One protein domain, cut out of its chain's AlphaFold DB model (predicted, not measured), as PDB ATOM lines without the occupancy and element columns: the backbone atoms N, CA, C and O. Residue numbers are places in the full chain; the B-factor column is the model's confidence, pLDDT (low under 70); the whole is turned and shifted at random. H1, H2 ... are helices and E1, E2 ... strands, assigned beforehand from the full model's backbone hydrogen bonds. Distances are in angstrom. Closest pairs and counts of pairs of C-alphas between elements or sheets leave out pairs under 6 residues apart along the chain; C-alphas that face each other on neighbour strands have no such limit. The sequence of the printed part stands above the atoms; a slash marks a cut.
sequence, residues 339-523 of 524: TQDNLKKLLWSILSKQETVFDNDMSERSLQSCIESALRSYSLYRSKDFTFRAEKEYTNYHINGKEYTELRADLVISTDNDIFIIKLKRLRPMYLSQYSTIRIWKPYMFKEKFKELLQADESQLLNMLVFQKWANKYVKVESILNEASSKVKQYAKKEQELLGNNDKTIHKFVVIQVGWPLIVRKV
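AT A GLANCE: This is residues 339 to 523 of the 524 residues of the protein "Predicted protein" of Naegleria gruberi (UniProt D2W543). A twisted five-stranded sheet lies between two helix layers, with the hairpin of H1 and H2 over one face and the long helix H5 over the other. H3, H4 and the small hairpin of E4 and E5 gather at one end of the sheet, and residues 398 to 403 of the loop from E1 to E2 stick out. The printed part has 185 residues of mixed class, with five named helices and seven named strands in the order H1 H2 E1 E2 E3 H3 H4 E4 E5 H5 E6 E7. The mixed sheet runs E1 E2 E3 E6 E7. The whole is compact, with a radius of gyration of the C-alphas of 18.3 A and spans of 54 by 48 by 26 A.

HOW THE PARTS SIT: H1, residues 340 to 351, touches H2, residues 364 to 380, in a helical hairpin at a shallow tilt of 5 degrees, opposite ways; their closest C-alphas, of Leu 347 and Ile 371, are 7.2 A apart. E1, residues 387 to 392, E2, residues 409 to 414, and E3, residues 418 to 427, form a meander, each strand the antiparallel neighbour of the one before. Within hydrogen-bond range are N 389 and O 412 at 3.1 A, and N 413 and O 420 at 2.9 A. E3 is parallel to E6, residues 505 to 514, with N 421 and O 507 2.8 A apart. E6 and E7, residues 518 to 522, form a hairpin, with N 510 and O 521 2.9 A apart. H1 and H2 are on the same face of this sheet, at heights of 10.5 A and 9.8 A. H5, residues 477 to 499, is on the opposite face at a height of 8.1 A; its closest C-alpha pair with E6, Ser 485 and Val 510, is 6.1 A apart. H4, residues 458 to 463, only grazes the sheet and touches residues 477 to 478 of H5 alone, with the closest C-alphas, of Leu 462 and Glu 478, 4.8 A apart. H3, residues 443 to 453, is not on the sheet. E4, residues 465 to 468, and E5, residues 473 to 476, form a hairpin, with N 466 and O 475 2.8 A apart. Every O i to N i+4 pair is within hydrogen-bond range in H1, H2, H4 and H5, and 6 of 7 in H3.

IN THESE COORDINATES: H1 begins at C-alpha 340 (158.893, 105.850, 103.924). H2 is 24.4 A long, E3 29.5 A and E6 29.6 A. H5 spans 32.9 A and ends at C-alpha 499 (164.211, 124.165, 105.281). E7 ends at C-alpha 522 (174.966, 109.186, 115.884).

THE WHOLE: The C-alphas farthest apart, of Ile 440 and Asn 501, are 55.7 A apart. The printed part has no cut. The links H1 to H2, E1 to E2 and E3 to H3 are long. Mean pLDDT of the printed part is 70.6, and residues 352 to 410 are among those under 70.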
ATOM      1  N   THR A 339     157.873 101.578 101.710       69.50
ATOM      2  CA  THR A 339     157.235 102.782 102.269       69.50
ATOM      3  C   THR A 339     158.264 103.665 102.987       69.50
ATOM      4  O   THR A 339     159.341 103.188 103.352       69.50
ATOM      5  N   GLN A 340     157.973 104.960 103.193       67.62
ATOM      6  CA  GLN A 340     158.893 105.850 103.924       67.62
ATOM      7  C   GLN A 340     159.177 105.329 105.336       67.62
ATOM      8  O   GLN A 340     160.304 105.418 105.821       67.62
ATOM      9  N   ASP A 341     158.163 104.746 105.975       74.81
ATOM     10  CA  ASP A 341     158.283 104.154 107.302       74.81
ATOM     11  C   ASP A 341     159.201 102.923 107.288       74.81
ATOM     12  O   ASP A 341     160.090 102.795 108.130       74.81
ATOM     13  N   ASN A 342     159.076 102.056 106.279       70.75
ATOM     14  CA  ASN A 342     159.947 100.889 106.138       70.75
ATOM     15  C   ASN A 342     161.380 101.276 105.731       70.75
ATOM     16  O   ASN A 342     162.331 100.681 106.238       70.75
ATOM     17  N   LEU A 343     161.566 102.322 104.915       70.69
ATOM     18  CA  LEU A 343     162.887 102.905 104.648       70.69
ATOM     19  C   LEU A 343     163.513 103.438 105.937       70.69
ATOM     20  O   LEU A 343     164.677 103.169 106.220       70.69
ATOM     21  N   LYS A 344     162.740 104.177 106.739       74.94
ATOM     22  CA  LYS A 344     163.180 104.702 108.033       74.94
ATOM     23  C   LYS A 344     163.575 103.567 108.974       74.94
ATOM     24  O   LYS A 344     164.652 103.638 109.562       74.94
ATOM     25  N   LYS A 345     162.768 102.508 109.089       76.75
ATOM     26  CA  LYS A 345     163.101 101.308 109.880       76.75
ATOM     27  C   LYS A 345     164.392 100.653 109.406       76.75
ATOM     28  O   LYS A 345     165.230 100.331 110.243       76.75
ATOM     29  N   LEU A 346     164.583 100.516 108.094       72.81
ATOM     30  CA  LEU A 346     165.805  99.965 107.515       72.81
ATOM     31  C   LEU A 346     167.022 100.849 107.828       72.81
ATOM     32  O   LEU A 346     168.013 100.353 108.359       72.81
ATOM     33  N   LEU A 347     166.936 102.160 107.579       74.00
ATOM     34  CA  LEU A 347     167.998 103.122 107.892       74.00
ATOM     35  C   LEU A 347     168.335 103.129 109.381       74.00
ATOM     36  O   LEU A 347     169.508 103.171 109.738       74.00
ATOM     37  N   TRP A 348     167.340 103.043 110.261       76.25
ATOM     38  CA  TRP A 348     167.589 102.894 111.688       76.25
ATOM     39  C   TRP A 348     168.213 101.542 112.010       76.25
ATOM     40  O   TRP A 348     169.222 101.531 112.692       76.25
ATOM     41  N   SER A 349     167.739 100.418 111.476       71.19
ATOM     42  CA  SER A 349     168.398  99.122 111.707       71.19
ATOM     43  C   SER A 349     169.870  99.131 111.278       71.19
ATOM     44  O   SER A 349     170.690  98.436 111.877       71.19
ATOM     45  N   ILE A 350     170.192  99.910 110.247       66.25
ATOM     46  CA  ILE A 350     171.540 100.090 109.720       66.25
ATOM     47  C   ILE A 350     172.381 101.042 110.593       66.25
ATOM     48  O   ILE A 350     173.547 100.762 110.861       66.25
ATOM     49  N   LEU A 351     171.819 102.181 111.015       72.00
ATOM     50  CA  LEU A 351     172.560 103.315 111.593       72.00
ATOM     51  C   LEU A 351     172.372 103.491 113.110       72.00
ATOM     52  O   LEU A 351     173.140 104.214 113.744       72.00
ATOM     53  N   SER A 352     171.336 102.893 113.708       62.91
ATOM     54  CA  SER A 352     170.950 103.088 115.117       62.91
ATOM     55  C   SER A 352     171.870 102.378 116.095       62.91
ATOM     56  O   SER A 352     171.850 102.708 117.282       62.91
ATOM     57  N   LYS A 353     172.641 101.391 115.634       57.88
ATOM     58  CA  LYS A 353     173.630 100.726 116.472       57.88
ATOM     59  C   LYS A 353     174.774 101.712 116.704       57.88
ATOM     60  O   LYS A 353     175.576 101.963 115.812       57.88
ATOM     61  N   GLN A 354     174.845 102.292 117.902       53.12
ATOM     62  CA  GLN A 354     176.029 103.023 118.375       53.12
ATOM     63  C   GLN A 354     177.149 102.037 118.743       53.12
ATOM     64  O   GLN A 354     177.749 102.130 119.809       53.12
ATOM     65  N   GLU A 355     177.392 101.054 117.885       63.66
ATOM     66  CA  GLU A 355     178.315  99.953 118.126       63.66
ATOM     67  C   GLU A 355     179.373  99.949 117.028       63.66
ATOM     68  O   GLU A 355     179.133 100.383 115.895       63.66
ATOM     69  N   THR A 356     180.560  99.459 117.369       56.28
ATOM     70  CA  THR A 356     181.533  99.064 116.357       56.28
ATOM     71  C   THR A 356     181.169  97.676 115.857       56.28
ATOM     72  O   THR A 356     181.037  96.739 116.642       56.28
ATOM     73  N   VAL A 357     180.997  97.550 114.546       61.31
ATOM     74  CA  VAL A 357     180.763  96.274 113.872       61.31
ATOM     75  C   VAL A 357     182.124  95.650 113.570       61.31
ATOM     76  O   VAL A 357     182.939  96.256 112.873       61.31
ATOM     77  N   PHE A 358     182.379  94.458 114.113       55.78
ATOM     78  CA  PHE A 358     183.632  93.709 113.962       55.78
ATOM     79  C   PHE A 358     183.445  92.493 113.043       55.78
ATOM     80  O   PHE A 358     183.722  91.359 113.428       55.78
ATOM     81  N   ASP A 359     182.983  92.717 111.816       53.94
ATOM     82  CA  ASP A 359     182.903  91.686 110.778       53.94
ATOM     83  C   ASP A 359     183.387  92.226 109.417       53.94
ATOM     84  O   ASP A 359     183.796  93.382 109.293       53.94
ATOM     85  N   ASN A 360     183.433  91.357 108.401       48.31
ATOM     86  CA  ASN A 360     183.685  91.749 107.005       48.31
ATOM     87  C   ASN A 360     182.377  91.808 106.190       48.31
ATOM     88  O   ASN A 360     182.412  91.993 104.973       48.31
ATOM     89  N   ASP A 361     181.233  91.642 106.851       43.84
ATOM     90  CA  ASP A 361     179.920  91.589 106.212       43.84
ATOM     91  C   ASP A 361     179.487  93.016 105.820       43.84
ATOM     92  O   ASP A 361     178.876  93.241 104.772       43.84
ATOM     93  N   MET A 362     179.914  94.021 106.599       49.06
ATOM     94  CA  MET A 362     179.568  95.432 106.399       49.06
ATOM     95  C   MET A 362     180.780  96.362 106.251       49.06
ATOM     96  O   MET A 362     181.311  96.915 107.211       49.06
ATOM     97  N   SER A 363     181.188  96.626 105.003       55.03
ATOM     98  CA  SER A 363     182.132  97.714 104.694       55.03
ATOM     99  C   SER A 363     181.437  99.078 104.599       55.03
ATOM    100  O   SER A 363     180.249  99.140 104.303       55.03
ATOM    101  N   GLU A 364     182.169 100.187 104.755       59.62
ATOM    102  CA  GLU A 364     181.618 101.547 104.574       59.62
ATOM    103  C   GLU A 364     180.967 101.730 103.194       59.62
ATOM    104  O   GLU A 364     179.864 102.262 103.085       59.62
ATOM    105  N   ARG A 365     181.594 101.186 102.148       50.56
ATOM    106  CA  ARG A 365     181.012 101.182 100.804       50.56
ATOM    107  C   ARG A 365     179.810 100.248 100.679       50.56
ATOM    108  O   ARG A 365     178.869 100.566  99.954       50.56
ATOM    109  N   SER A 366     179.844  99.092 101.356       50.38
ATOM    110  CA  SER A 366     178.697  98.174 101.415       50.38
ATOM    111  C   SER A 366     177.515  98.910 102.026       50.38
ATOM    112  O   SER A 366     176.480  98.998 101.382       50.38
ATOM    113  N   LEU A 367     177.709  99.556 103.176       55.81
ATOM    114  CA  LEU A 367     176.721 100.389 103.847       55.81
ATOM    115  C   LEU A 367     176.130 101.458 102.918       55.81
ATOM    116  O   LEU A 367     174.910 101.514 102.761       55.81
ATOM    117  N   GLN A 368     176.978 102.276 102.284       55.31
ATOM    118  CA  GLN A 368     176.531 103.304 101.338       55.31
ATOM    119  C   GLN A 368     175.636 102.699 100.255       55.31
ATOM    120  O   GLN A 368     174.558 103.208  99.963       55.31
ATOM    121  N   SER A 369     176.052 101.565  99.709       51.59
ATOM    122  CA  SER A 369     175.373 100.953  98.576       51.59
ATOM    123  C   SER A 369     174.102 100.230  98.974       51.59
ATOM    124  O   SER A 369     173.154 100.218  98.204       51.59
ATOM    125  N   CYS A 370     174.031  99.678 100.182       54.16
ATOM    126  CA  CYS A 370     172.799  99.119 100.730       54.16
ATOM    127  C   CYS A 370     171.746 100.211 100.891       54.16
ATOM    128  O   CYS A 370     170.598 100.027 100.491       54.16
ATOM    129  N   ILE A 371     172.164 101.372 101.401       58.44
ATOM    130  CA  ILE A 371     171.303 102.542 101.515       58.44
ATOM    131  C   ILE A 371     170.865 103.024 100.124       58.44
ATOM    132  O   ILE A 371     169.672 103.174  99.886       58.44
ATOM    133  N   GLU A 372     171.786 103.206  99.176       54.72
ATOM    134  CA  GLU A 372     171.454 103.626  97.804       54.72
ATOM    135  C   GLU A 372     170.535 102.633  97.084       54.72
ATOM    136  O   GLU A 372     169.605 103.038  96.389       54.72
ATOM    137  N   SER A 373     170.754 101.335  97.278       52.41
ATOM    138  CA  SER A 373     169.956 100.272  96.667       52.41
ATOM    139  C   SER A 373     168.554 100.223  97.256       52.41
ATOM    140  O   SER A 373     167.580 100.094  96.512       52.41
ATOM    141  N   ALA A 374     168.426 100.410  98.573       55.88
ATOM    142  CA  ALA A 374     167.131 100.565  99.210       55.88
ATOM    143  C   ALA A 374     166.383 101.779  98.631       55.88
ATOM    144  O   ALA A 374     165.258 101.668  98.150       55.88
ATOM    145  N   LEU A 375     167.050 102.930  98.561       54.75
ATOM    146  CA  LEU A 375     166.475 104.164  98.022       54.75
ATOM    147  C   LEU A 375     166.074 104.040  96.546       54.75
ATOM    148  O   LEU A 375     165.019 104.532  96.144       54.75
ATOM    149  N   ARG A 376     166.879 103.348  95.735       53.84
ATOM    150  CA  ARG A 376     166.564 103.078  94.328       53.84
ATOM    151  C   ARG A 376     165.407 102.110  94.177       53.84
ATOM    152  O   ARG A 376     164.541 102.383  93.351       53.84
ATOM    153  N   SER A 377     165.343 101.063  95.001       52.03
ATOM    154  CA  SER A 377     164.173 100.177  95.071       52.03
ATOM    155  C   SER A 377     162.920 101.020  95.246       52.03
ATOM    156  O   SER A 377     162.065 101.022  94.373       52.03
ATOM    157  N   TYR A 378     162.877 101.862  96.279       54.50
ATOM    158  CA  TYR A 378     161.755 102.763  96.534       54.50
ATOM    159  C   TYR A 378     161.435 103.690  95.350       54.50
ATOM    160  O   TYR A 378     160.270 103.849  94.987       54.50
ATOM    161  N   SER A 379     162.451 104.267  94.694       50.00
ATOM    162  CA  SER A 379     162.241 105.123  93.513       50.00
ATOM    163  C   SER A 379     161.572 104.387  92.340       50.00
ATOM    164  O   SER A 379     160.787 104.984  91.599       50.00
ATOM    165  N   LEU A 380     161.826 103.081  92.194       49.50
ATOM    166  CA  LEU A 380     161.231 102.228  91.159       49.50
ATOM    167  C   LEU A 380     159.749 101.925  91.449       49.50
ATOM    168  O   LEU A 380     158.971 101.747  90.507       49.50
ATOM    169  N   TYR A 381     159.333 101.979  92.720       53.09
ATOM    170  CA  TYR A 381     157.938 101.834  93.165       53.09
ATOM    171  C   TYR A 381     157.115 103.142  93.115       53.09
ATOM    172  O   TYR A 381     155.973 103.173  93.558       53.09
ATOM    173  N   ARG A 382     157.636 104.211  92.484       50.16
ATOM    174  CA  ARG A 382     156.890 105.421  92.061       50.16
ATOM    175  C   ARG A 382     156.056 106.141  93.140       50.16
ATOM    176  O   ARG A 382     154.933 106.557  92.861       50.16
ATOM    177  N   SER A 383     156.634 106.464  94.294       47.81
ATOM    178  CA  SER A 383     156.140 107.633  95.044       47.81
ATOM    179  C   SER A 383     157.052 108.841  94.805       47.81
ATOM    180  O   SER A 383     158.278 108.725  94.765       47.81
ATOM    181  N   LYS A 384     156.447 110.012  94.574       49.34
ATOM    182  CA  LYS A 384     157.152 111.293  94.373       49.34
ATOM    183  C   LYS A 384     157.569 111.937  95.706       49.34
ATOM    184  O   LYS A 384     158.011 113.082  95.711       49.34
ATOM    185  N   ASP A 385     157.444 111.208  96.811       52.91
ATOM    186  CA  ASP A 385     157.344 111.787  98.154       52.91
ATOM    187  C   ASP A 385     158.699 111.909  98.869       52.91
ATOM    188  O   ASP A 385     158.776 112.252 100.039       52.91
ATOM    189  N   PHE A 386     159.816 111.632  98.199       54.94
ATOM    190  CA  PHE A 386     161.138 111.780  98.805       54.94
ATOM    191  C   PHE A 386     162.156 112.274  97.783       54.94
ATOM    192  O   PHE A 386     162.053 112.020  96.581       54.94
ATOM    193  N   THR A 387     163.170 112.982  98.272       55.59
ATOM    194  CA  THR A 387     164.280 113.451  97.443       55.59
ATOM    195  C   THR A 387     165.575 112.878  97.979       55.59
ATOM    196  O   THR A 387     165.985 113.173  99.106       55.59
ATOM    197  N   PHE A 388     166.233 112.079  97.150       54.25
ATOM    198  CA  PHE A 388     167.591 111.630  97.396       54.25
ATOM    199  C   PHE A 388     168.586 112.629  96.807       54.25
ATOM    200  O   PHE A 388     168.429 113.077  95.670       54.25
ATOM    201  N   ARG A 389     169.614 112.978  97.581       54.56
ATOM    202  CA  ARG A 389     170.720 113.816  97.120       54.56
ATOM    203  C   ARG A 389     172.029 113.104  97.470       54.56
ATOM    204  O   ARG A 389     172.541 113.247  98.579       54.56
ATOM    205  N   ALA A 390     172.547 112.314  96.528       48.69
ATOM    206  CA  ALA A 390     173.953 111.921  96.553       48.69
ATOM    207  C   ALA A 390     174.792 113.166  96.266       48.69
ATOM    208  O   ALA A 390     174.506 113.869  95.303       48.69
ATOM    209  N   GLU A 391     175.784 113.417  97.117       49.91
ATOM    210  CA  GLU A 391     176.794 114.468  96.975       49.91
ATOM    211  C   GLU A 391     176.268 115.895  96.740       49.91
ATOM    212  O   GLU A 391     175.833 116.291  95.661       49.91
ATOM    213  N   LYS A 392     176.445 116.744  97.754       40.81
ATOM    214  CA  LYS A 392     176.498 118.191  97.544       40.81
ATOM    215  C   LYS A 392     177.833 118.713  98.052       40.81
ATOM    216  O   LYS A 392     178.104 118.685  99.254       40.81
ATOM    217  N   GLU A 393     178.655 119.154  97.111       37.31
ATOM    218  CA  GLU A 393     179.715 120.127  97.350       37.31
ATOM    219  C   GLU A 393     179.064 121.490  97.623       37.31
ATOM    220  O   GLU A 393     177.987 121.803  97.109       37.31
ATOM    221  N   TYR A 394     179.698 122.302  98.455       44.06
ATOM    222  CA  TYR A 394     179.292 123.683  98.698       44.06
ATOM    223  C   TYR A 394     180.507 124.594  98.483       44.06
ATOM    224  O   TYR A 394     180.915 125.249  99.416       44.06
ATOM    225  N   THR A 395     181.120 124.630  97.298       39.75
ATOM    226  CA  THR A 395     182.519 125.071  97.070       39.75
ATOM    227  C   THR A 395     183.059 126.324  97.799       39.75
ATOM    228  O   THR A 395     182.410 127.365  97.864       39.75
ATOM    229  N   ASN A 396     184.312 126.206  98.280       40.25
ATOM    230  CA  ASN A 396     185.176 127.233  98.853       40.25
ATOM    231  C   ASN A 396     186.326 127.489  97.974       40.25
ATOM    232  O   ASN A 396     187.369 126.848  98.062       40.25
ATOM    233  N   TYR A 397     186.145 128.516  97.191       48.19
ATOM    234  CA  TYR A 397     187.211 129.082  96.431       48.19
ATOM    235  C   TYR A 397     187.298 130.555  96.774       48.19
ATOM    236  O   TYR A 397     186.318 131.197  97.144       48.19
ATOM    237  N   HIS A 398     188.512 131.072  96.672       39.72
ATOM    238  CA  HIS A 398     188.765 132.499  96.691       39.72
ATOM    239  C   HIS A 398     188.942 132.938  95.240       39.72
ATOM    240  O   HIS A 398     189.855 132.470  94.563       39.72
ATOM    241  N   ILE A 399     188.079 133.832  94.759       39.91
ATOM    242  CA  ILE A 399     188.269 134.540  93.486       39.91
ATOM    243  C   ILE A 399     188.397 136.018  93.844       39.91
ATOM    244  O   ILE A 399     187.497 136.582  94.465       39.91
ATOM    245  N   ASN A 400     189.522 136.641  93.489       45.88
ATOM    246  CA  ASN A 400     189.761 138.079  93.678       45.88
ATOM    247  C   ASN A 400     189.562 138.591  95.126       45.88
ATOM    248  O   ASN A 400     189.053 139.689  95.327       45.88
ATOM    249  N   GLY A 401     189.948 137.811  96.144       42.47
ATOM    250  CA  GLY A 401     189.984 138.279  97.540       42.47
ATOM    251  C   GLY A 401     188.663 138.230  98.329       42.47
ATOM    252  O   GLY A 401     188.603 138.812  99.408       42.47
ATOM    253  N   LYS A 402     187.624 137.531  97.846       35.94
ATOM    254  CA  LYS A 402     186.421 137.177  98.637       35.94
ATOM    255  C   LYS A 402     186.370 135.679  98.969       35.94
ATOM    256  O   LYS A 402     186.689 134.857  98.114       35.94
ATOM    257  N   GLU A 403     185.934 135.361 100.190       33.34
ATOM    258  CA  GLU A 403     185.769 134.007 100.752       33.34
ATOM    259  C   GLU A 403     184.379 133.409 100.436       33.34
ATOM    260  O   GLU A 403     183.392 134.142 100.371       33.34
ATOM    261  N   TYR A 404     184.278 132.082 100.315       41.78
ATOM    262  CA  TYR A 404     183.011 131.314 100.257       41.78
ATOM    263  C   TYR A 404     183.067 130.132 101.292       41.78
ATOM    264  O   TYR A 404     184.150 129.984 101.865       41.78
ATOM    265  N   THR A 405     181.992 129.338 101.637       36.47
ATOM    266  CA  THR A 405     182.031 128.132 102.606       36.47
ATOM    267  C   THR A 405     181.638 126.661 102.117       36.47
ATOM    268  O   THR A 405     180.444 126.447 101.922       36.47
ATOM    269  N   GLU A 406     182.557 125.632 102.112       46.25
ATOM    270  CA  GLU A 406     182.435 124.181 101.710       46.25
ATOM    271  C   GLU A 406     182.152 123.265 102.864       46.25
ATOM    272  O   GLU A 406     182.986 123.050 103.742       46.25
ATOM    273  N   LEU A 407     181.023 122.583 102.761       50.50
ATOM    274  CA  LEU A 407     180.639 121.488 103.625       50.50
ATOM    275  C   LEU A 407     180.192 120.347 102.718       50.50
ATOM    276  O   LEU A 407     179.244 120.517 101.960       50.50
ATOM    277  N   ARG A 408     180.859 119.191 102.804       53.62
ATOM    278  CA  ARG A 408     180.495 117.980 102.052       53.62
ATOM    279  C   ARG A 408     179.941 116.931 103.008       53.62
ATOM    280  O   ARG A 408     180.693 116.425 103.847       53.62
ATOM    281  N   ALA A 409     178.669 116.580 102.867       57.25
ATOM    282  CA  ALA A 409     178.121 115.320 103.372       57.25
ATOM    283  C   ALA A 409     178.275 114.245 102.285       57.25
ATOM    284  O   ALA A 409     178.223 114.575 101.101       57.25
ATOM    285  N   ASP A 410     178.519 112.994 102.681       65.88
ATOM    286  CA  ASP A 410     178.707 111.907 101.707       65.88
ATOM    287  C   ASP A 410     177.350 111.352 101.249       65.88
ATOM    288  O   ASP A 410     177.185 111.031 100.077       65.88
ATOM    289  N   LEU A 411     176.344 111.351 102.135       70.44
ATOM    290  CA  LEU A 411     174.977 110.958 101.801       70.44
ATOM    291  C   LEU A 411     173.944 111.848 102.500       70.44
ATOM    292  O   LEU A 411     174.046 112.076 103.710       70.44
ATOM    293  N   VAL A 412     172.934 112.315 101.757       74.56
ATOM    294  CA  VAL A 412     171.778 113.041 102.306       74.56
ATOM    295  C   VAL A 412     170.480 112.431 101.789       74.56
ATOM    296  O   VAL A 412     170.241 112.336 100.584       74.56
ATOM    297  N   ILE A 413     169.616 112.035 102.719       74.12
ATOM    298  CA  ILE A 413     168.335 111.386 102.429       74.12
ATOM    299  C   ILE A 413     167.243 112.233 103.063       74.12
ATOM    300  O   ILE A 413     167.216 112.357 104.283       74.12
ATOM    301  N   SER A 414     166.347 112.813 102.263       75.44
ATOM    302  CA  SER A 414     165.200 113.566 102.777       75.44
ATOM    303  C   SER A 414     163.900 112.826 102.479       75.44
ATOM    304  O   SER A 414     163.598 112.541 101.322       75.44
ATOM    305  N   THR A 415     163.151 112.549 103.542       74.69
ATOM    306  CA  THR A 415     161.770 112.032 103.555       74.69
ATOM    307  C   THR A 415     160.807 113.163 103.935       74.69
ATOM    308  O   THR A 415     161.265 114.296 104.132       74.69
ATOM    309  N   ASP A 416     159.505 112.902 104.068       74.75
ATOM    310  CA  ASP A 416     158.532 113.940 104.448       74.75
ATOM    311  C   ASP A 416     158.846 114.561 105.811       74.75
ATOM    312  O   ASP A 416     158.852 115.783 105.941       74.75
ATOM    313  N   ASN A 417     159.211 113.727 106.788       80.50
ATOM    314  CA  ASN A 417     159.378 114.143 108.184       80.50
ATOM    315  C   ASN A 417     160.835 114.147 108.664       80.50
ATOM    316  O   ASN A 417     161.146 114.762 109.683       80.50
ATOM    317  N   ASP A 418     161.742 113.465 107.963       84.44
ATOM    318  CA  ASP A 418     163.117 113.250 108.421       84.44
ATOM    319  C   ASP A 418     164.155 113.567 107.332       84.44
ATOM    320  O   ASP A 418     163.945 113.295 106.145       84.44
ATOM    321  N   ILE A 419     165.317 114.076 107.746       84.69
ATOM    322  CA  ILE A 419     166.528 114.176 106.924       84.69
ATOM    323  C   ILE A 419     167.649 113.383 107.590       84.69
ATOM    324  O   ILE A 419     167.996 113.652 108.732       84.69
ATOM    325  N   PHE A 420     168.262 112.447 106.872       84.00
ATOM    326  CA  PHE A 420     169.452 111.722 107.313       84.00
ATOM    327  C   PHE A 420     170.681 112.292 106.610       84.00
ATOM    328  O   PHE A 420     170.724 112.333 105.382       84.00
ATOM    329  N   ILE A 421     171.683 112.710 107.379       85.94
ATOM    330  CA  ILE A 421     172.966 113.211 106.878       85.94
ATOM    331  C   ILE A 421     174.058 112.273 107.375       85.94
ATOM    332  O   ILE A 421     174.256 112.139 108.584       85.94
ATOM    333  N   ILE A 422     174.775 111.643 106.448       83.56
ATOM    334  CA  ILE A 422     175.788 110.631 106.754       83.56
ATOM    335  C   ILE A 422     177.135 111.062 106.180       83.56
ATOM    336  O   ILE A 422     177.246 111.469 105.018       83.56
ATOM    337  N   LYS A 423     178.176 110.966 107.008       83.69
ATOM    338  CA  LYS A 423     179.572 111.127 106.597       83.69
ATOM    339  C   LYS A 423     180.310 109.809 106.736       83.69
ATOM    340  O   LYS A 423     180.283 109.198 107.798       83.69
ATOM    341  N   LEU A 424     180.992 109.410 105.679       75.62
ATOM    342  CA  LEU A 424     181.677 108.145 105.522       75.62
ATOM    343  C   LEU A 424     183.191 108.394 105.411       75.62
ATOM    344  O   LEU A 424     183.664 109.292 104.703       75.62
ATOM    345  N   LYS A 425     183.993 107.623 106.149       80.38
ATOM    346  CA  LYS A 425     185.461 107.657 106.075       80.38
ATOM    347  C   LYS A 425     186.032 106.253 106.069       80.38
ATOM    348  O   LYS A 425     185.668 105.431 106.896       80.38
ATOM    349  N   ARG A 426     187.009 106.013 105.194       75.25
ATOM    350  CA  ARG A 426     187.714 104.733 105.105       75.25
ATOM    351  C   ARG A 426     189.203 104.896 105.370       75.25
ATOM    352  O   ARG A 426     189.881 105.681 104.704       75.25
ATOM    353  N   LEU A 427     189.716 104.112 106.308       80.00
ATOM    354  CA  LEU A 427     191.108 104.099 106.737       80.00
ATOM    355  C   LEU A 427     191.732 102.756 106.352       80.00
ATOM    356  O   LEU A 427     191.336 101.695 106.834       80.00
ATOM    357  N   ARG A 428     192.693 102.799 105.423       72.69
ATOM    358  CA  ARG A 428     193.394 101.598 104.947       72.69
ATOM    359  C   ARG A 428     194.527 101.222 105.912       72.69
ATOM    360  O   ARG A 428     195.228 102.133 106.358       72.69
ATOM    361  N   PRO A 429     194.796  99.919 106.141       76.75
ATOM    362  CA  PRO A 429     195.876  99.467 107.022       76.75
ATOM    363  C   PRO A 429     197.244 100.079 106.699       76.75
ATOM    364  O   PRO A 429     197.981 100.441 107.606       76.75
ATOM    365  N   MET A 430     197.551 100.306 105.418       77.75
ATOM    366  CA  MET A 430     198.808 100.940 104.989       77.75
ATOM    367  C   MET A 430     199.059 102.353 105.516       77.75
ATOM    368  O   MET A 430     200.186 102.831 105.437       77.75
ATOM    369  N   TYR A 431     198.031 103.031 106.023       84.75
ATOM    370  CA  TYR A 431     198.177 104.351 106.626       84.75
ATOM    371  C   TYR A 431     198.251 104.296 108.151       84.75
ATOM    372  O   TYR A 431     198.455 105.336 108.765       84.75
ATOM    373  N   LEU A 432     198.108 103.126 108.776       88.50
ATOM    374  CA  LEU A 432     198.217 102.986 110.225       88.50
ATOM    375  C   LEU A 432     199.687 102.901 110.644       88.50
ATOM    376  O   LEU A 432     200.462 102.134 110.070       88.50
ATOM    377  N   SER A 433     200.066 103.650 111.681       89.12
ATOM    378  CA  SER A 433     201.445 103.708 112.183       89.12
ATOM    379  C   SER A 433     201.979 102.337 112.594       89.12
ATOM    380  O   SER A 433     203.145 102.041 112.375       89.12
ATOM    381  N   GLN A 434     201.125 101.469 113.138       87.50
ATOM    382  CA  GLN A 434     201.508 100.117 113.556       87.50
ATOM    383  C   GLN A 434     201.981  99.230 112.393       87.50
ATOM    384  O   GLN A 434     202.670  98.238 112.611       87.50
ATOM    385  N   TYR A 435     201.643  99.598 111.155       87.38
ATOM    386  CA  TYR A 435     202.064  98.900 109.946       87.38
ATOM    387  C   TYR A 435     203.029  99.733 109.087       87.38
ATOM    388  O   TYR A 435     203.298  99.375 107.941       87.38
ATOM    389  N   SER A 436     203.590 100.825 109.627       84.44
ATOM    390  CA  SER A 436     204.475 101.736 108.885       84.44
ATOM    391  C   SER A 436     205.815 101.109 108.489       84.44
ATOM    392  O   SER A 436     206.504 101.620 107.609       84.44
ATOM    393  N   THR A 437     206.203 100.005 109.130       84.19
ATOM    394  CA  THR A 437     207.408  99.232 108.790       84.19
ATOM    395  C   THR A 437     207.246  98.441 107.488       84.19
ATOM    396  O   THR A 437     208.245  98.087 106.856       84.19
ATOM    397  N   ILE A 438     206.006  98.207 107.038       83.50
ATOM    398  CA  ILE A 438     205.702  97.511 105.786       83.50
ATOM    399  C   ILE A 438     205.901  98.480 104.619       83.50
ATOM    400  O   ILE A 438     205.024  99.274 104.278       83.50
ATOM    401  N   ARG A 439     207.074  98.397 103.981       75.00
ATOM    402  CA  ARG A 439     207.420  99.231 102.817       75.00
ATOM    403  C   ARG A 439     206.705  98.805 101.532       75.00
ATOM    404  O   ARG A 439     206.390  99.652 100.705       75.00
ATOM    405  N   ILE A 440     206.461  97.505 101.368       74.44
ATOM    406  CA  ILE A 440     205.810  96.923 100.187       74.44
ATOM    407  C   ILE A 440     204.613  96.117 100.675       74.44
ATOM    408  O   ILE A 440     204.784  95.126 101.378       74.44
ATOM    409  N   TRP A 441     203.408  96.535 100.297       70.94
ATOM    410  CA  TRP A 441     202.170  95.852 100.663       70.94
ATOM    411  C   TRP A 441     201.813  94.795  99.614       70.94
ATOM    412  O   TRP A 441     201.434  95.138  98.500       70.94
ATOM    413  N   LYS A 442     201.916  93.510  99.971       57.53
ATOM    414  CA  LYS A 442     201.444  92.392  99.142       57.53
ATOM    415  C   LYS A 442     199.964  92.102  99.436       57.53
ATOM    416  O   LYS A 442     199.564  92.187 100.596       57.53
ATOM    417  N   PRO A 443     199.155  91.705  98.442       49.97
ATOM    418  CA  PRO A 443     197.705  91.530  98.597       49.97
ATOM    419  C   PRO A 443     197.259  90.587  99.729       49.97
ATOM    420  O   PRO A 443     196.343  90.933 100.475       49.97
ATOM    421  N   TYR A 444     197.951  89.465  99.963       53.19
ATOM    422  CA  TYR A 444     197.638  88.576 101.096       53.19
ATOM    423  C   TYR A 444     197.815  89.255 102.466       53.19
ATOM    424  O   TYR A 444     197.064  88.960 103.397       53.19
ATOM    425  N   MET A 445     198.741  90.219 102.580       64.75
ATOM    426  CA  MET A 445     198.990  90.941 103.830       64.75
ATOM    427  C   MET A 445     197.821  91.845 104.198       64.75
ATOM    428  O   MET A 445     197.552  92.024 105.377       64.75
ATOM    429  N   PHE A 446     197.072  92.376 103.226       61.69
ATOM    430  CA  PHE A 446     195.862  93.134 103.546       61.69
ATOM    431  C   PHE A 446     194.858  92.263 104.291       61.69
ATOM    432  O   PHE A 446     194.357  92.692 105.320       61.69
ATOM    433  N   LYS A 447     194.608  91.033 103.826       57.97
ATOM    434  CA  LYS A 447     193.675  90.106 104.483       57.97
ATOM    435  C   LYS A 447     194.129  89.754 105.900       57.97
ATOM    436  O   LYS A 447     193.305  89.763 106.808       57.97
ATOM    437  N   GLU A 448     195.418  89.483 106.101       68.44
ATOM    438  CA  GLU A 448     195.970  89.260 107.444       68.44
ATOM    439  C   GLU A 448     195.817  90.496 108.333       68.44
ATOM    440  O   GLU A 448     195.289  90.390 109.434       68.44
ATOM    441  N   LYS A 449     196.188  91.685 107.842       78.06
ATOM    442  CA  LYS A 449     196.109  92.924 108.629       78.06
ATOM    443  C   LYS A 449     194.673  93.355 108.906       78.06
ATOM    444  O   LYS A 449     194.383  93.851 109.986       78.06
ATOM    445  N   PHE A 450     193.753  93.126 107.977       68.00
ATOM    446  CA  PHE A 450     192.330  93.335 108.215       68.00
ATOM    447  C   PHE A 450     191.786  92.370 109.283       68.00
ATOM    448  O   PHE A 450     191.047  92.813 110.158       68.00
ATOM    449  N   LYS A 451     192.195  91.090 109.271       65.94
ATOM    450  CA  LYS A 451     191.854  90.114 110.324       65.94
ATOM    451  C   LYS A 451     192.439  90.479 111.686       65.94
ATOM    452  O   LYS A 451     191.758  90.301 112.689       65.94
ATOM    453  N   GLU A 452     193.668  90.987 111.730       79.00
ATOM    454  CA  GLU A 452     194.281  91.484 112.970       79.00
ATOM    455  C   GLU A 452     193.458  92.630 113.569       79.00
ATOM    456  O   GLU A 452     193.199  92.637 114.768       79.00
ATOM    457  N   LEU A 453     192.987  93.562 112.734       80.81
ATOM    458  CA  LEU A 453     192.155  94.684 113.180       80.81
ATOM    459  C   LEU A 453     190.787  94.251 113.727       80.81
ATOM    460  O   LEU A 453     190.246  94.960 114.566       80.81
ATOM    461  N   LEU A 454     190.242  93.098 113.313       75.00
ATOM    462  CA  LEU A 454     189.013  92.547 113.909       75.00
ATOM    463  C   LEU A 454     189.182  92.132 115.376       75.00
ATOM    464  O   LEU A 454     188.190  92.014 116.081       75.00
ATOM    465  N   GLN A 455     190.415  91.871 115.818       79.75
ATOM    466  CA  GLN A 455     190.702  91.485 117.203       79.75
ATOM    467  C   GLN A 455     190.870  92.696 118.127       79.75
ATOM    468  O   GLN A 455     190.981  92.522 119.339       79.75
ATOM    469  N   ALA A 456     190.941  93.908 117.569       83.06
ATOM    470  CA  ALA A 456     191.061  95.126 118.352       83.06
ATOM    471  C   ALA A 456     189.691  95.548 118.888       83.06
ATOM    472  O   ALA A 456     188.702  95.445 118.171       83.06
ATOM    473  N   ASP A 457     189.628  96.071 120.109       87.44
ATOM    474  CA  ASP A 457     188.424  96.737 120.602       87.44
ATOM    475  C   ASP A 457     188.293  98.165 120.035       87.44
ATOM    476  O   ASP A 457     189.201  98.724 119.413       87.44
ATOM    477  N   GLU A 458     187.136  98.787 120.246       85.31
ATOM    478  CA  GLU A 458     186.864 100.123 119.716       85.31
ATOM    479  C   GLU A 458     187.822 101.193 120.272       85.31
ATOM    480  O   GLU A 458     188.266 102.069 119.527       85.31
ATOM    481  N   SER A 459     188.190 101.117 121.554       88.69
ATOM    482  CA  SER A 459     189.121 102.066 122.181       88.69
ATOM    483  C   SER A 459     190.510 101.964 121.553       88.69
ATOM    484  O   SER A 459     191.158 102.980 121.272       88.69
ATOM    485  N   GLN A 460     190.958 100.744 121.266       90.56
ATOM    486  CA  GLN A 460     192.199 100.480 120.553       90.56
ATOM    487  C   GLN A 460     192.144 101.059 119.140       90.56
ATOM    488  O   GLN A 460     193.053 101.803 118.767       90.56
ATOM    489  N   LEU A 461     191.069 100.801 118.385       89.19
ATOM    490  CA  LEU A 461     190.879 101.348 117.036       89.19
ATOM    491  C   LEU A 461     190.890 102.883 117.026       89.19
ATOM    492  O   LEU A 461     191.582 103.485 116.204       89.19
ATOM    493  N   LEU A 462     190.181 103.529 117.956       91.31
ATOM    494  CA  LEU A 462     190.103 104.991 118.063       91.31
ATOM    495  C   LEU A 462     191.456 105.640 118.399       91.31
ATOM    496  O   LEU A 462     191.747 106.747 117.930       91.31
ATOM    497  N   ASN A 463     192.303 104.942 119.158       93.44
ATOM    498  CA  ASN A 463     193.637 105.407 119.531       93.44
ATOM    499  C   ASN A 463     194.718 105.152 118.470       93.44
ATOM    500  O   ASN A 463     195.815 105.704 118.598       93.44
ATOM    501  N   MET A 464     194.435 104.377 117.416       94.31
ATOM    502  CA  MET A 464     195.400 104.143 116.339       94.31
ATOM    503  C   MET A 464     195.771 105.445 115.628       94.31
ATOM    504  O   MET A 464     194.936 106.320 115.394       94.31
ATOM    505  N   LEU A 465     197.043 105.560 115.246       94.50
ATOM    506  CA  LEU A 465     197.557 106.706 114.511       94.50
ATOM    507  C   LEU A 465     197.513 106.441 113.005       94.50
ATOM    508  O   LEU A 465     198.062 105.455 112.519       94.50
ATOM    509  N   VAL A 466     196.907 107.361 112.265       91.44
ATOM    510  CA  VAL A 466     196.775 107.342 110.809       91.44
ATOM    511  C   VAL A 466     197.662 108.424 110.208       91.44
ATOM    512  O   VAL A 466     197.545 109.597 110.564       91.44
ATOM    513  N   PHE A 467     198.510 108.054 109.256       87.88
ATOM    514  CA  PHE A 467     199.288 108.992 108.465       87.88
ATOM    515  C   PHE A 467     198.398 109.723 107.454       87.88
ATOM    516  O   PHE A 467     197.860 109.125 106.517       87.88
ATOM    517  N   GLN A 468     198.265 111.037 107.610       82.44
ATOM    518  CA  GLN A 468     197.592 111.896 106.643       82.44
ATOM    519  C   GLN A 468     198.615 112.495 105.678       82.44
ATOM    520  O   GLN A 468     199.313 113.445 106.022       82.44
ATOM    521  N   LYS A 469     198.656 111.974 104.444       73.44
ATOM    522  CA  LYS A 469     199.585 112.434 103.392       73.44
ATOM    523  C   LYS A 469     199.566 113.954 103.186       73.44
ATOM    524  O   LYS A 469     200.618 114.560 103.054       73.44
ATOM    525  N   TRP A 470     198.378 114.561 103.181       70.50
ATOM    526  CA  TRP A 470     198.188 115.992 102.909       70.50
ATOM    527  C   TRP A 470     198.670 116.905 104.043       70.50
ATOM    528  O   TRP A 470     199.096 118.022 103.785       70.50
ATOM    529  N   ALA A 471     198.624 116.431 105.290       75.38
ATOM    530  CA  ALA A 471     199.078 117.178 106.464       75.38
ATOM    531  C   ALA A 471     200.485 116.763 106.928       75.38
ATOM    532  O   ALA A 471     200.980 117.303 107.915       75.38
ATOM    533  N   ASN A 472     201.084 115.771 106.260       82.75
ATOM    534  CA  ASN A 472     202.354 115.138 106.605       82.75
ATOM    535  C   ASN A 472     202.504 114.825 108.110       82.75
ATOM    536  O   ASN A 472     203.549 115.064 108.714       82.75
ATOM    537  N   LYS A 473     201.434 114.325 108.737       90.81
ATOM    538  CA  LYS A 473     201.394 114.039 110.177       90.81
ATOM    539  C   LYS A 473     200.562 112.804 110.485       90.81
ATOM    540  O   LYS A 473     199.685 112.419 109.712       90.81
ATOM    541  N   TYR A 474     200.816 112.223 111.650       89.94
ATOM    542  CA  TYR A 474     199.967 111.191 112.228       89.94
ATOM    543  C   TYR A 474     198.866 111.827 113.081       89.94
ATOM    544  O   TYR A 474     199.134 112.723 113.879       89.94
ATOM    545  N   VAL A 475     197.631 111.359 112.919       93.00
ATOM    546  CA  VAL A 475     196.477 111.761 113.739       93.00
ATOM    547  C   VAL A 475     195.750 110.531 114.254       93.00
ATOM    548  O   VAL A 475     195.755 109.496 113.592       93.00
ATOM    549  N   LYS A 476     195.103 110.630 115.415       95.12
ATOM    550  CA  LYS A 476     194.279 109.529 115.923       95.12
ATOM    551  C   LYS A 476     193.048 109.315 115.044       95.12
ATOM    552  O   LYS A 476     192.486 110.285 114.525       95.12
ATOM    553  N   VAL A 477     192.582 108.072 114.940       91.50
ATOM    554  CA  VAL A 477     191.278 107.751 114.331       91.50
ATOM    555  C   VAL A 477     190.158 108.558 114.996       91.50
ATOM    556  O   VAL A 477     189.316 109.123 114.300       91.50
ATOM    557  N   GLU A 478     190.200 108.717 116.319       93.25
ATOM    558  CA  GLU A 478     189.273 109.565 117.077       93.25
ATOM    559  C   GLU A 478     189.255 111.025 116.591       93.25
ATOM    560  O   GLU A 478     188.198 111.640 116.465       93.25
ATOM    561  N   SER A 479     190.415 111.592 116.248       91.56
ATOM    562  CA  SER A 479     190.478 112.954 115.708       91.56
ATOM    563  C   SER A 479     189.778 113.055 114.350       91.56
ATOM    564  O   SER A 479     189.090 114.040 114.092       91.56
ATOM    565  N   ILE A 480     189.898 112.022 113.509       89.44
ATOM    566  CA  ILE A 480     189.199 111.937 112.216       89.44
ATOM    567  C   ILE A 480     187.681 111.815 112.431       89.44
ATOM    568  O   ILE A 480     186.908 112.467 111.726       89.44
ATOM    569  N   LEU A 481     187.249 111.032 113.428       89.06
ATOM    570  CA  LEU A 481     185.844 110.900 113.837       89.06
ATOM    571  C   LEU A 481     185.250 112.233 114.293       89.06
ATOM    572  O   LEU A 481     184.162 112.616 113.852       89.06
ATOM    573  N   ASN A 482     185.981 112.968 115.128       90.50
ATOM    574  CA  ASN A 482     185.559 114.271 115.634       90.50
ATOM    575  C   ASN A 482     185.500 115.325 114.519       90.50
ATOM    576  O   ASN A 482     184.540 116.096 114.446       90.50
ATOM    577  N   GLU A 483     186.469 115.322 113.598       88.62
ATOM    578  CA  GLU A 483     186.463 116.203 112.426       88.62
ATOM    579  C   GLU A 483     185.252 115.926 111.519       88.62
ATOM    580  O   GLU A 483     184.537 116.849 111.122       88.62
ATOM    581  N   ALA A 484     184.983 114.652 111.222       86.81
ATOM    582  CA  ALA A 484     183.817 114.242 110.445       86.81
ATOM    583  C   ALA A 484     182.502 114.624 111.147       86.81
ATOM    584  O   ALA A 484     181.594 115.145 110.498       86.81
ATOM    585  N   SER A 485     182.428 114.460 112.471       88.75
ATOM    586  CA  SER A 485     181.265 114.857 113.280       88.75
ATOM    587  C   SER A 485     181.010 116.359 113.220       88.75
ATOM    588  O   SER A 485     179.868 116.786 113.049       88.75
ATOM    589  N   SER A 486     182.065 117.173 113.300       87.38
ATOM    590  CA  SER A 486     181.968 118.630 113.153       87.38
ATOM    591  C   SER A 486     181.420 119.022 111.776       87.38
ATOM    592  O   SER A 486     180.474 119.806 111.683       87.38
ATOM    593  N   LYS A 487     181.929 118.397 110.706       84.06
ATOM    594  CA  LYS A 487     181.463 118.633 109.329       84.06
ATOM    595  C   LYS A 487     179.984 118.292 109.143       84.06
ATOM    596  O   LYS A 487     179.256 119.071 108.531       84.06
ATOM    597  N   VAL A 488     179.521 117.173 109.703       86.00
ATOM    598  CA  VAL A 488     178.099 116.793 109.647       86.00
ATOM    599  C   VAL A 488     177.222 117.800 110.389       86.00
ATOM    600  O   VAL A 488     176.181 118.185 109.866       86.00
ATOM    601  N   LYS A 489     177.639 118.280 111.570       88.12
ATOM    602  CA  LYS A 489     176.897 119.320 112.312       88.12
ATOM    603  C   LYS A 489     176.780 120.616 111.516       88.12
ATOM    604  O   LYS A 489     175.707 121.209 111.468       88.12
ATOM    605  N   GLN A 490     177.869 121.042 110.880       83.94
ATOM    606  CA  GLN A 490     177.871 122.238 110.041       83.94
ATOM    607  C   GLN A 490     176.937 122.071 108.834       83.94
ATOM    608  O   GLN A 490     176.174 122.983 108.522       83.94
ATOM    609  N   TYR A 491     176.955 120.904 108.181       82.12
ATOM    610  CA  TYR A 491     176.063 120.620 107.053       82.12
ATOM    611  C   TYR A 491     174.592 120.592 107.486       82.12
ATOM    612  O   TYR A 491     173.747 121.206 106.842       82.12
ATOM    613  N   ALA A 492     174.291 119.948 108.616       84.81
ATOM    614  CA  ALA A 492     172.950 119.911 109.191       84.81
ATOM    615  C   ALA A 492     172.407 121.307 109.503       84.81
ATOM    616  O   ALA A 492     171.241 121.577 109.239       84.81
ATOM    617  N   LYS A 493     173.259 122.210 110.006       84.94
ATOM    618  CA  LYS A 493     172.879 123.607 110.230       84.94
ATOM    619  C   LYS A 493     172.468 124.295 108.922       84.94
ATOM    620  O   LYS A 493     171.425 124.934 108.890       84.94
ATOM    621  N   LYS A 494     173.235 124.110 107.840       80.94
ATOM    622  CA  LYS A 494     172.876 124.657 106.519       80.94
ATOM    623  C   LYS A 494     171.581 124.065 105.961       80.94
ATOM    624  O   LYS A 494     170.784 124.797 105.392       80.94
ATOM    625  N   GLU A 495     171.353 122.760 106.106       79.81
ATOM    626  CA  GLU A 495     170.083 122.155 105.673       79.81
ATOM    627  C   GLU A 495     168.896 122.665 106.501       79.81
ATOM    628  O   GLU A 495     167.845 122.955 105.938       79.81
ATOM    629  N   GLN A 496     169.073 122.887 107.807       83.00
ATOM    630  CA  GLN A 496     168.048 123.528 108.635       83.00
ATOM    631  C   GLN A 496     167.723 124.950 108.150       83.00
ATOM    632  O   GLN A 496     166.557 125.328 108.091       83.00
ATOM    633  N   GLU A 497     168.739 125.730 107.768       81.12
ATOM    634  CA  GLU A 497     168.558 127.073 107.198       81.12
ATOM    635  C   GLU A 497     167.794 127.032 105.859       81.12
ATOM    636  O   GLU A 497     166.954 127.894 105.606       81.12
ATOM    637  N   LEU A 498     168.032 126.016 105.019       77.38
ATOM    638  CA  LEU A 498     167.329 125.821 103.742       77.38
ATOM    639  C   LEU A 498     165.876 125.358 103.906       77.38
ATOM    640  O   LEU A 498     165.048 125.640 103.041       77.38
ATOM    641  N   LEU A 499     165.564 124.640 104.986       75.75
ATOM    642  CA  LEU A 499     164.211 124.165 105.281       75.75
ATOM    643  C   LEU A 499     163.253 125.291 105.694       75.75
ATOM    644  O   LEU A 499     162.042 125.146 105.512       75.75
ATOM    645  N   GLY A 500     163.761 126.405 106.228       74.19
ATOM    646  CA  GLY A 500     162.932 127.510 106.712       74.19
ATOM    647  C   GLY A 500     161.950 127.053 107.799       74.19
ATOM    648  O   GLY A 500     162.377 126.586 108.850       74.19
ATOM    649  N   ASN A 501     160.643 127.171 107.529       65.06
ATOM    650  CA  ASN A 501     159.555 126.792 108.447       65.06
ATOM    651  C   ASN A 501     159.096 125.320 108.316       65.06
ATOM    652  O   ASN A 501     158.072 124.959 108.890       65.06
ATOM    653  N   ASN A 502     159.780 124.476 107.534       71.00
ATOM    654  CA  ASN A 502     159.435 123.053 107.454       71.00
ATOM    655  C   ASN A 502     159.956 122.280 108.678       71.00
ATOM    656  O   ASN A 502     161.168 122.198 108.892       71.00
ATOM    657  N   ASP A 503     159.049 121.627 109.407       75.69
ATOM    658  CA  ASP A 503     159.332 120.799 110.590       75.69
ATOM    659  C   ASP A 503     159.886 119.407 110.223       75.69
ATOM    660  O   ASP A 503     159.270 118.374 110.485       75.69
ATOM    661  N   LYS A 504     161.074 119.356 109.607       84.38
ATOM    662  CA  LYS A 504     161.794 118.086 109.400       84.38
ATOM    663  C   LYS A 504     162.805 117.827 110.511       84.38
ATOM    664  O   LYS A 504     163.593 118.697 110.873       84.38
ATOM    665  N   THR A 505     162.847 116.591 111.004       87.69
ATOM    666  CA  THR A 505     163.843 116.149 111.988       87.69
ATOM    667  C   THR A 505     165.147 115.765 111.290       87.69
ATOM    668  O   THR A 505     165.161 114.872 110.446       87.69
ATOM    669  N   ILE A 506     166.266 116.401 111.652       88.44
ATOM    670  CA  ILE A 506     167.580 116.099 111.062       88.44
ATOM    671  C   ILE A 506     168.360 115.100 111.927       88.44
ATOM    672  O   ILE A 506     168.810 115.414 113.032       88.44
ATOM    673  N   HIS A 507     168.604 113.909 111.385       88.88
ATOM    674  CA  HIS A 507     169.450 112.866 111.962       88.88
ATOM    675  C   HIS A 507     170.846 112.906 111.345       88.88
ATOM    676  O   HIS A 507     171.016 112.929 110.128       88.88
ATOM    677  N   LYS A 508     171.869 112.895 112.197       90.25
ATOM    678  CA  LYS A 508     173.271 113.089 111.815       90.25
ATOM    679  C   LYS A 508     174.078 111.850 112.173       90.25
ATOM    680  O   LYS A 508     174.048 111.423 113.328       90.25
ATOM    681  N   PHE A 509     174.834 111.316 111.223       88.38
ATOM    682  CA  PHE A 509     175.651 110.124 111.424       88.38
ATOM    683  C   PHE A 509     177.054 110.286 110.850       88.38
ATOM    684  O   PHE A 509     177.265 110.917 109.814       88.38
ATOM    685  N   VAL A 510     178.018 109.668 111.523       87.06
ATOM    686  CA  VAL A 510     179.382 109.489 111.035       87.06
ATOM    687  C   VAL A 510     179.720 108.014 111.092       87.06
ATOM    688  O   VAL A 510     179.447 107.345 112.084       87.06
ATOM    689  N   VAL A 511     180.337 107.527 110.026       82.19
ATOM    690  CA  VAL A 511     180.761 106.145 109.884       82.19
ATOM    691  C   VAL A 511     182.228 106.124 109.484       82.19
ATOM    692  O   VAL A 511     182.619 106.734 108.486       82.19
ATOM    693  N   ILE A 512     183.048 105.428 110.267       84.38
ATOM    694  CA  ILE A 512     184.474 105.252 109.994       84.38
ATOM    695  C   ILE A 512     184.797 103.772 109.877       84.38
ATOM    696  O   ILE A 512     184.642 103.025 110.834       84.38
ATOM    697  N   GLN A 513     185.322 103.361 108.727       78.25
ATOM    698  CA  GLN A 513     185.883 102.033 108.537       78.25
ATOM    699  C   GLN A 513     187.384 102.043 108.833       78.25
ATOM    700  O   GLN A 513     188.153 102.697 108.121       78.25
ATOM    701  N   VAL A 514     187.810 101.291 109.849       78.75
ATOM    702  CA  VAL A 514     189.220 101.056 110.188       78.75
ATOM    703  C   VAL A 514     189.564  99.635 109.791       78.75
ATOM    704  O   VAL A 514     189.385  98.701 110.560       78.75
ATOM    705  N   GLY A 515     190.065  99.440 108.580       70.88
ATOM    706  CA  GLY A 515     190.278  98.080 108.118       70.88
ATOM    707  C   GLY A 515     188.976  97.399 107.671       70.88
ATOM    708  O   GLY A 515     188.349  97.853 106.714       70.88
ATOM    709  N   TRP A 516     188.612  96.305 108.348       62.19
ATOM    710  CA  TRP A 516     187.275  95.697 108.292       62.19
ATOM    711  C   TRP A 516     186.312  96.304 109.322       62.19
ATOM    712  O   TRP A 516     185.232  96.693 108.882       62.19
ATOM    713  N   PRO A 517     186.708  96.509 110.601       74.50
ATOM    714  CA  PRO A 517     185.846  97.147 111.592       74.50
ATOM    715  C   PRO A 517     185.190  98.453 111.128       74.50
ATOM    716  O   PRO A 517     185.848  99.328 110.549       74.50
ATOM    717  N   LEU A 518     183.902  98.598 111.435       72.31
ATOM    718  CA  LEU A 518     183.078  99.750 111.082       72.31
ATOM    719  C   LEU A 518     182.547 100.429 112.350       72.31
ATOM    720  O   LEU A 518     181.751  99.858 113.084       72.31
ATOM    721  N   ILE A 519     182.965 101.667 112.595       80.94
ATOM    722  CA  ILE A 519     182.539 102.477 113.741       80.94
ATOM    723  C   ILE A 519     181.395 103.385 113.291       80.94
ATOM    724  O   ILE A 519     181.619 104.300 112.494       80.94
ATOM    725  N   VAL A 520     180.185 103.165 113.812       82.81
ATOM    726  CA  VAL A 520     179.005 104.000 113.528       82.81
ATOM    727  C   VAL A 520     178.700 104.898 114.725       82.81
ATOM    728  O   VAL A 520     178.664 104.458 115.877       82.81
ATOM    729  N   ARG A 521     178.486 106.194 114.467       85.06
ATOM    730  CA  ARG A 521     178.157 107.193 115.489       85.06
ATOM    731  C   ARG A 521     177.004 108.082 115.074       85.06
ATOM    732  O   ARG A 521     177.078 108.780 114.065       85.06
ATOM    733  N   LYS A 522     175.977 108.130 115.923       86.31
ATOM    734  CA  LYS A 522     174.966 109.186 115.884       86.31
ATOM    735  C   LYS A 522     175.554 110.453 116.499       86.31
ATOM    736  O   LYS A 522     176.113 110.419 117.593       86.31
ATOM    737  N   VAL A 523     175.429 111.566 115.793       85.56
ATOM    738  CA  VAL A 523     175.943 112.866 116.220       85.56
ATOM    739  C   VAL A 523     174.788 113.696 116.763       85.56
ATOM    740  O   VAL A 523     173.830 113.974 116.043       85.56
TER     741      VAL A 523